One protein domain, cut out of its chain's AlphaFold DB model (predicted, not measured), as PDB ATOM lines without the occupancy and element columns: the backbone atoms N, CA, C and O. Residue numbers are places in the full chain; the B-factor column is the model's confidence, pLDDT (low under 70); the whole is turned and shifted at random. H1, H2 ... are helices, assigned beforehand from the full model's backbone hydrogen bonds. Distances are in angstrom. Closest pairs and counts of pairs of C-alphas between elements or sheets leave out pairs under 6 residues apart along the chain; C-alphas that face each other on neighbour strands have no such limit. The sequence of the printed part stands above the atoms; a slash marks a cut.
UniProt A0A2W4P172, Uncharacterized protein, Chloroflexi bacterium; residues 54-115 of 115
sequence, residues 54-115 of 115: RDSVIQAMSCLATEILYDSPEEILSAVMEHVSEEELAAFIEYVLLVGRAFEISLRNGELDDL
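AT A GLANCE: This is residues 54 to 115 of the 115 residues of an uncharacterized protein of Chloroflexi bacterium (UniProt A0A2W4P172). Two long helices, H1 and H3, make an open V, meeting through the later part of H1 and the first part of H3, with the short helix H2 at the closed end. Residues 104 to 110, of which 104 to 108 belong to H3, stick out at the far end of the V's longer arm. The printed part has 62 residues, with three named helices in the order H1, H2, H3 and no named strand: all helix. It is loose, with a radius of gyration of the C-alphas of 14.4 A, and spans 41 by 29 by 17 A.

IN THESE COORDINATES: H1, residues 55 to 71, begins at C-alpha 55 (46.805, 23.128, -22.958) and measures 24.4 A. H2, residues 74 to 81, measures 10.1 A. H3, residues 86 to 108, measures 33.0 A and ends at C-alpha 108 (25.961, 23.595, -27.780).

HOW THE PARTS SIT: H1 and H3 touch, H3 with residues 89 to 97 alone; their closest C-alphas, of Ala 65 and Ile 93, are 5.5 A apart. They run opposite ways at a steep tilt of 57 degrees. H2 and H3 are close but not clearly touching, about perpendicular at 82 degrees; their closest C-alphas, of Met 81 and Leu 89, are 7.8 A apart. In H1, H2 and H3 every O i to N i+4 pair is within hydrogen-bond range.

THE WHOLE: The C-alphas farthest apart, of Glu 82 and Asp 114, are 41.4 A apart. The printed part has no cut, and both links are tight. Residues 114 to 115 have pLDDT under 70.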
ATOM      1  N   ARG A  54      42.415  24.698 -24.274       88.06
ATOM      2  CA  ARG A  54      43.458  25.022 -23.291       88.06
ATOM      3  C   ARG A  54      44.455  23.862 -23.227       88.06
ATOM      4  O   ARG A  54      44.013  22.716 -23.228       88.06
ATOM      5  N   ASP A  55      45.741  24.147 -23.038       89.38
ATOM      6  CA  ASP A  55      46.805  23.128 -22.958       89.38
ATOM      7  C   ASP A  55      46.492  22.007 -21.956       89.38
ATOM      8  O   ASP A  55      46.669  20.830 -22.246       89.38
ATOM      9  N   SER A  56      45.928  22.359 -20.794       91.06
ATOM     10  CA  SER A  56      45.505  21.388 -19.774       91.06
ATOM     11  C   SER A  56      44.484  20.372 -20.286       91.06
ATOM     12  O   SER A  56      44.414  19.254 -19.792       91.06
ATOM     13  N   VAL A  57      43.647  20.781 -21.238       87.44
ATOM     14  CA  VAL A  57      42.602  19.937 -21.812       87.44
ATOM     15  C   VAL A  57      43.163  19.062 -22.924       87.44
ATOM     16  O   VAL A  57      42.781  17.903 -23.008       87.44
ATOM     17  N   ILE A  58      44.105  19.582 -23.716       88.00
ATOM     18  CA  ILE A  58      44.873  18.785 -24.681       88.00
ATOM     19  C   ILE A  58      45.615  17.669 -23.943       88.00
ATOM     20  O   ILE A  58      45.425  16.500 -24.256       88.00
ATOM     21  N   GLN A  59      46.333  18.009 -22.871       90.31
ATOM     22  CA  GLN A  59      47.020  17.025 -22.033       90.31
ATOM     23  C   GLN A  59      46.063  15.980 -21.442       90.31
ATOM     24  O   GLN A  59      46.395  14.799 -21.400       90.31
ATOM     25  N   ALA A  60      44.882  16.400 -20.977       90.56
ATOM     26  CA  ALA A  60      43.887  15.477 -20.444       90.56
ATOM     27  C   ALA A  60      43.350  14.513 -21.516       90.56
ATOM     28  O   ALA A  60      43.128  13.347 -21.204       90.56
ATOM     29  N   MET A  61      43.168  14.974 -22.760       90.81
ATOM     30  CA  MET A  61      42.764  14.115 -23.880       90.81
ATOM     31  C   MET A  61      43.850  13.095 -24.220       90.81
ATOM     32  O   MET A  61      43.521  11.924 -24.371       90.81
ATOM     33  N   SER A  62      45.122  13.500 -24.239       90.06
ATOM     34  CA  SER A  62      46.234  12.562 -24.438       90.06
ATOM     35  C   SER A  62      46.296  11.497 -23.348       90.06
ATOM     36  O   SER A  62      46.388  10.311 -23.644       90.06
ATOM     37  N   CYS A  63      46.165  11.890 -22.077       92.62
ATOM     38  CA  CYS A  63      46.110  10.920 -20.982       92.62
ATOM     39  C   CYS A  63      44.908   9.976 -21.119       92.62
ATOM     40  O   CYS A  63      45.057   8.773 -20.944       92.62
ATOM     41  N   LEU A  64      43.730  10.501 -21.465       91.44
ATOM     42  CA  LEU A  64      42.539   9.681 -21.674       91.44
ATOM     43  C   LEU A  64      42.714   8.691 -22.833       91.44
ATOM     44  O   LEU A  64      42.290   7.549 -22.705       91.44
ATOM     45  N   ALA A  65      43.342   9.098 -23.938       92.12
ATOM     46  CA  ALA A  65      43.613   8.208 -25.063       92.12
ATOM     47  C   ALA A  65      44.472   7.008 -24.642       92.12
ATOM     48  O   ALA A  65      44.169   5.875 -25.010       92.12
ATOM     49  N   THR A  66      45.483   7.246 -23.807       90.19
ATOM     50  CA  THR A  66      46.309   6.191 -23.210       90.19
ATOM     51  C   THR A  66      45.502   5.257 -22.304       90.19
ATOM     52  O   THR A  66      45.644   4.042 -22.407       90.19
ATOM     53  N   GLU A  67      44.627   5.786 -21.445       92.25
ATOM     54  CA  GLU A  67      43.775   4.948 -20.584       92.25
ATOM     55  C   GLU A  67      42.795   4.096 -21.408       92.25
ATOM     56  O   GLU A  67      42.652   2.907 -21.146       92.25
ATOM     57  N   ILE A  68      42.166   4.670 -22.443       90.00
ATOM     58  CA  ILE A  68      41.273   3.937 -23.360       90.00
ATOM     59  C   ILE A  68      42.033   2.805 -24.050       90.00
ATOM     60  O   ILE A  68      41.522   1.690 -24.161       90.00
ATOM     61  N   LEU A  69      43.251   3.082 -24.513       89.00
ATOM     62  CA  LEU A  69      44.094   2.097 -25.172       89.00
ATOM     63  C   LEU A  69      44.418   0.918 -24.249       89.00
ATOM     64  O   LEU A  69      44.292  -0.230 -24.665       89.00
ATOM     65  N   TYR A  70      44.787   1.188 -22.996       87.38
ATOM     66  CA  TYR A  70      45.157   0.139 -22.044       87.38
ATOM     67  C   TYR A  70      43.969  -0.598 -21.419       87.38
ATOM     68  O   TYR A  70      44.138  -1.740 -20.992       87.38
ATOM     69  N   ASP A  71      42.784   0.010 -21.385       93.12
ATOM     70  CA  ASP A  71      41.539  -0.644 -20.953       93.12
ATOM     71  C   ASP A  71      40.822  -1.375 -22.107       93.12
ATOM     72  O   ASP A  71      39.832  -2.078 -21.900       93.12
ATOM     73  N   SER A  72      41.317  -1.235 -23.343       89.00
ATOM     74  CA  SER A  72      40.731  -1.894 -24.511       89.00
ATOM     75  C   SER A  72      40.806  -3.423 -24.389       89.00
ATOM     76  O   SER A  72      41.847  -3.962 -24.008       89.00
ATOM     77  N   PRO A  73      39.740  -4.159 -24.765       92.44
ATOM     78  CA  PRO A  73      39.769  -5.617 -24.778       92.44
ATOM     79  C   PRO A  73      40.932  -6.149 -25.622       92.44
ATOM     80  O   PRO A  73      41.087  -5.754 -26.777       92.44
ATOM     81  N   GLU A  74      41.715  -7.075 -25.061       88.75
ATOM     82  CA  GLU A  74      42.947  -7.598 -25.678       88.75
ATOM     83  C   GLU A  74      42.714  -8.148 -27.094       88.75
ATOM     84  O   GLU A  74      43.546  -7.966 -27.979       88.75
ATOM     85  N   GLU A  75      41.554  -8.763 -27.330       89.38
ATOM     86  CA  GLU A  75      41.142  -9.301 -28.630       89.38
ATOM     87  C   GLU A  75      41.006  -8.204 -29.698       89.38
ATOM     88  O   GLU A  75      41.457  -8.377 -30.830       89.38
ATOM     89  N   ILE A  76      40.425  -7.056 -29.332       85.50
ATOM     90  CA  ILE A  76      40.254  -5.903 -30.223       85.50
ATOM     91  C   ILE A  76      41.597  -5.205 -30.414       85.50
ATOM     92  O   ILE A  76      41.986  -4.911 -31.544       85.50
ATOM     93  N   LEU A  77      42.316  -4.971 -29.315       87.81
ATOM     94  CA  LEU A  77      43.604  -4.290 -29.339       87.81
ATOM     95  C   LEU A  77      44.609  -5.045 -30.216       87.81
ATOM     96  O   LEU A  77      45.229  -4.443 -31.088       87.81
ATOM     97  N   SER A  78      44.708  -6.366 -30.050       89.38
ATOM     98  CA  SER A  78      45.612  -7.210 -30.838       89.38
ATOM     99  C   SER A  78      45.290  -7.149 -32.329       89.38
ATOM    100  O   SER A  78      46.194  -6.940 -33.132       89.38
ATOM    101  N   ALA A  79      44.011  -7.260 -32.705       91.81
ATOM    102  CA  ALA A  79      43.589  -7.206 -34.104       91.81
ATOM    103  C   ALA A  79      43.907  -5.855 -34.769       91.81
ATOM    104  O   ALA A  79      44.270  -5.805 -35.942       91.81
ATOM    105  N   VAL A  80      43.796  -4.750 -34.028       88.44
ATOM    106  CA  VAL A  80      44.130  -3.413 -34.546       88.44
ATOM    107  C   VAL A  80      45.649  -3.217 -34.614       88.44
ATOM    108  O   VAL A  80      46.157  -2.711 -35.616       88.44
ATOM    109  N   MET A  81      46.393  -3.672 -33.601       90.88
ATOM    110  CA  MET A  81      47.858  -3.564 -33.544       90.88
ATOM    111  C   MET A  81      48.595  -4.413 -34.597       90.88
ATOM    112  O   MET A  81      49.779  -4.191 -34.842       90.88
ATOM    113  N   GLU A  82      47.922  -5.353 -35.270       94.06
ATOM    114  CA  GLU A  82      48.467  -6.028 -36.462       94.06
ATOM    115  C   GLU A  82      48.684  -5.069 -37.645       94.06
ATOM    116  O   GLU A  82      49.487  -5.352 -38.540       94.06
ATOM    117  N   HIS A  83      47.982  -3.935 -37.658       93.62
ATOM    118  CA  HIS A  83      47.971  -2.990 -38.773       93.62
ATOM    119  C   HIS A  83      48.593  -1.634 -38.448       93.62
ATOM    120  O   HIS A  83      49.064  -0.960 -39.366       93.62
ATOM    121  N   VAL A  84      48.594  -1.232 -37.179       93.25
ATOM    122  CA  VAL A  84      49.103   0.068 -36.722       93.25
ATOM    123  C   VAL A  84      49.924  -0.087 -35.449       93.25
ATOM    124  O   VAL A  84      49.719  -1.011 -34.664       93.25
ATOM    125  N   SER A  85      50.862   0.825 -35.222       92.62
ATOM    126  CA  SER A  85      51.589   0.891 -33.954       92.62
ATOM    127  C   SER A  85      50.705   1.400 -32.809       92.62
ATOM    128  O   SER A  85      49.695   2.070 -33.022       92.62
ATOM    129  N   GLU A  86      51.120   1.117 -31.571       89.69
ATOM    130  CA  GLU A  86      50.476   1.640 -30.355       89.69
ATOM    131  C   GLU A  86      50.416   3.178 -30.363       89.69
ATOM    132  O   GLU A  86      49.385   3.762 -30.040       89.69
ATOM    133  N   GLU A  87      51.496   3.835 -30.805       90.25
ATOM    134  CA  GLU A  87      51.576   5.298 -30.917       90.25
ATOM    135  C   GLU A  87      50.589   5.854 -31.955       90.25
ATOM    136  O   GLU A  87      49.904   6.843 -31.692       90.25
ATOM    137  N   GLU A  88      50.472   5.210 -33.121       92.31
ATOM    138  CA  GLU A  88      49.503   5.597 -34.155       92.31
ATOM    139  C   GLU A  88      48.060   5.393 -33.681       92.31
ATOM    140  O   GLU A  88      47.199   6.235 -33.948       92.31
ATOM    141  N   LEU A  89      47.792   4.313 -32.944       91.44
ATOM    142  CA  LEU A  89      46.473   4.049 -32.378       91.44
ATOM    143  C   LEU A  89      46.112   5.065 -31.287       91.44
ATOM    144  O   LEU A  89      45.001   5.592 -31.291       91.44
ATOM    145  N   ALA A  90      47.049   5.403 -30.399       90.38
ATOM    146  CA  ALA A  90      46.860   6.456 -29.404       90.38
ATOM    147  C   ALA A  90      46.556   7.808 -30.072       90.38
ATOM    148  O   ALA A  90      45.586   8.473 -29.704       90.38
ATOM    149  N   ALA A  91      47.316   8.179 -31.106       89.88
ATOM    150  CA  ALA A  91      47.082   9.401 -31.876       89.88
ATOM    151  C   ALA A  91      45.715   9.396 -32.585       89.88
ATOM    152  O   ALA A  91      45.036  10.424 -32.643       89.88
ATOM    153  N   PHE A  92      45.271   8.245 -33.095       91.69
ATOM    154  CA  PHE A  92      43.935   8.103 -33.670       91.69
ATOM    155  C   PHE A  92      42.833   8.284 -32.618       91.69
ATOM    156  O   PHE A  92      41.855   8.986 -32.877       91.69
ATOM    157  N   ILE A  93      42.994   7.723 -31.416       92.69
ATOM    158  CA  ILE A  93      42.044   7.929 -30.312       92.69
ATOM    159  C   ILE A  93      41.984   9.415 -29.933       92.69
ATOM    160  O   ILE A  93      40.890   9.966 -29.808       92.69
ATOM    161  N   GLU A  94      43.127  10.096 -29.810       90.56
ATOM    162  CA  GLU A  94      43.167  11.547 -29.571       90.56
ATOM    163  C   GLU A  94      42.412  12.329 -30.651       90.56
ATOM    164  O   GLU A  94      41.634  13.238 -30.346       90.56
ATOM    165  N   TYR A  95      42.598  11.954 -31.915       89.44
ATOM    166  CA  TYR A  95      41.888  12.557 -33.033       89.44
ATOM    167  C   TYR A  95      40.367  12.352 -32.934       89.44
ATOM    168  O   TYR A  95      39.605  13.309 -33.084       89.44
ATOM    169  N   VAL A  96      39.907  11.143 -32.599       91.12
ATOM    170  CA  VAL A  96      38.480  10.858 -32.365       91.12
ATOM    171  C   VAL A  96      37.927  11.707 -31.215       91.12
ATOM    172  O   VAL A  96      36.838  12.271 -31.336       91.12
ATOM    173  N   LEU A  97      38.681  11.873 -30.124       91.38
ATOM    174  CA  LEU A  97      38.290  12.736 -29.003       91.38
ATOM    175  C   LEU A  97      38.168  14.210 -29.422       91.38
ATOM    176  O   LEU A  97      37.242  14.899 -28.984       91.38
ATOM    177  N   LEU A  98      39.055  14.698 -30.292       89.81
ATOM    178  CA  LEU A  98      38.979  16.054 -30.848       89.81
ATOM    179  C   LEU A  98      37.740  16.249 -31.727       89.81
ATOM    180  O   LEU A  98      37.063  17.272 -31.595       89.81
ATOM    181  N   VAL A  99      37.411  15.270 -32.573       90.25
ATOM    182  CA  VAL A  99      36.174  15.281 -33.370       90.25
ATOM    183  C   VAL A  99      34.951  15.289 -32.452       90.25
ATOM    184  O   VAL A  99      34.065  16.124 -32.627       90.25
ATOM    185  N   GLY A 100      34.923  14.437 -31.425       89.19
ATOM    186  CA  GLY A 100      33.830  14.395 -30.447       89.19
ATOM    187  C   GLY A 100      33.663  15.712 -29.685       89.19
ATOM    188  O   GLY A 100      32.546  16.181 -29.476       89.19
ATOM    189  N   ARG A 101      34.770  16.371 -29.330       87.50
ATOM    190  CA  ARG A 101      34.744  17.710 -28.730       87.50
ATOM    191  C   ARG A 101      34.174  18.752 -29.689       87.50
ATOM    192  O   ARG A 101      33.365  19.576 -29.269       87.50
ATOM    193  N   ALA A 102      34.605  18.748 -30.949       88.31
ATOM    194  CA  ALA A 102      34.072  19.658 -31.958       88.31
ATOM    195  C   ALA A 102      32.562  19.456 -32.127       88.31
ATOM    196  O   ALA A 102      31.816  20.429 -32.169       88.31
ATOM    197  N   PHE A 103      32.116  18.200 -32.131       88.69
ATOM    198  CA  PHE A 103      30.704  17.847 -32.208       88.69
ATOM    199  C   PHE A 103      29.909  18.387 -31.015       88.69
ATOM    200  O   PHE A 103      28.879  19.032 -31.196       88.69
ATOM    201  N   GLU A 104      30.419  18.214 -29.793       88.38
ATOM    202  CA  GLU A 104      29.796  18.764 -28.584       88.38
ATOM    203  C   GLU A 104      29.671  20.296 -28.629       88.38
ATOM    204  O   GLU A 104      28.647  20.855 -28.229       88.38
ATOM    205  N   ILE A 105      30.698  20.985 -29.130       87.12
ATOM    206  CA  ILE A 105      30.674  22.440 -29.311       87.12
ATOM    207  C   ILE A 105      29.601  22.832 -30.332       87.12
ATOM    208  O   ILE A 105      28.797  23.715 -30.035       87.12
ATOM    209  N   SER A 106      29.550  22.164 -31.487       86.94
ATOM    210  CA  SER A 106      28.539  22.424 -32.520       86.94
ATOM    211  C   SER A 106      27.116  22.222 -31.994       86.94
ATOM    212  O   SER A 106      26.265  23.082 -32.219       86.94
ATOM    213  N   LEU A 107      26.866  21.161 -31.216       85.44
ATOM    214  CA  LEU A 107      25.576  20.936 -30.550       85.44
ATOM    215  C   LEU A 107      25.232  22.067 -29.573       85.44
ATOM    216  O   LEU A 107      24.124  22.586 -29.580       85.44
ATOM    217  N   ARG A 108      26.186  22.500 -28.742       87.25
ATOM    218  CA  ARG A 108      25.961  23.595 -27.780       87.25
ATOM    219  C   ARG A 108      25.723  24.950 -28.438       87.25
ATOM    220  O   ARG A 108      25.063  25.799 -27.841       87.25
ATOM    221  N   ASN A 109      26.285  25.163 -29.622       88.12
ATOM    222  CA  ASN A 109      26.116  26.386 -30.402       88.12
ATOM    223  C   ASN A 109      24.833  26.386 -31.246       88.12
ATOM    224  O   ASN A 109      24.537  27.402 -31.875       88.12
ATOM    225  N   GLY A 110      24.102  25.269 -31.279       84.81
ATOM    226  CA  GLY A 110      22.909  25.098 -32.098       84.81
ATOM    227  C   GLY A 110      23.185  24.949 -33.594       84.81
ATOM    228  O   GLY A 110      22.295  25.132 -34.417       84.81
ATOM    229  N   GLU A 111      24.418  24.608 -33.981       82.44
ATOM    230  CA  GLU A 111      24.800  24.406 -35.392       82.44
ATOM    231  C   GLU A 111      24.113  23.186 -36.026       82.44
ATOM    232  O   GLU A 111      24.158  23.017 -37.245       82.44
ATOM    233  N   LEU A 112      23.510  22.339 -35.189       80.69
ATOM    234  CA  LEU A 112      22.801  21.117 -35.547       80.69
ATOM    235  C   LEU A 112      21.374  21.091 -34.960       80.69
ATOM    236  O   LEU A 112      20.783  20.023 -34.881       80.69
ATOM    237  N   ASP A 113      20.822  22.238 -34.541       77.56
ATOM    238  CA  ASP A 113      19.468  22.324 -33.953       77.56
ATOM    239  C   ASP A 113      18.343  22.066 -34.971       77.56
ATOM    240  O   ASP A 113      17.196  21.857 -34.584       77.56
ATOM    241  N   ASP A 114      18.669  22.096 -36.266       67.88
ATOM    242  CA  ASP A 114      17.748  21.768 -37.357       67.88
ATOM    243  C   ASP A 114      17.615  20.240 -37.596       67.88
ATOM    244  O   ASP A 114      16.932  19.840 -38.543       67.88
ATOM    245  N   LEU A 115      18.285  19.402 -36.780       62.56
ATOM    246  CA  LEU A 115      18.138  17.934 -36.737       62.56
ATOM    247  C   LEU A 115      16.919  17.474 -35.922       62.56
ATOM    248  O   LEU A 115      16.564  18.136 -34.920       62.56
TER     249      LEU A 115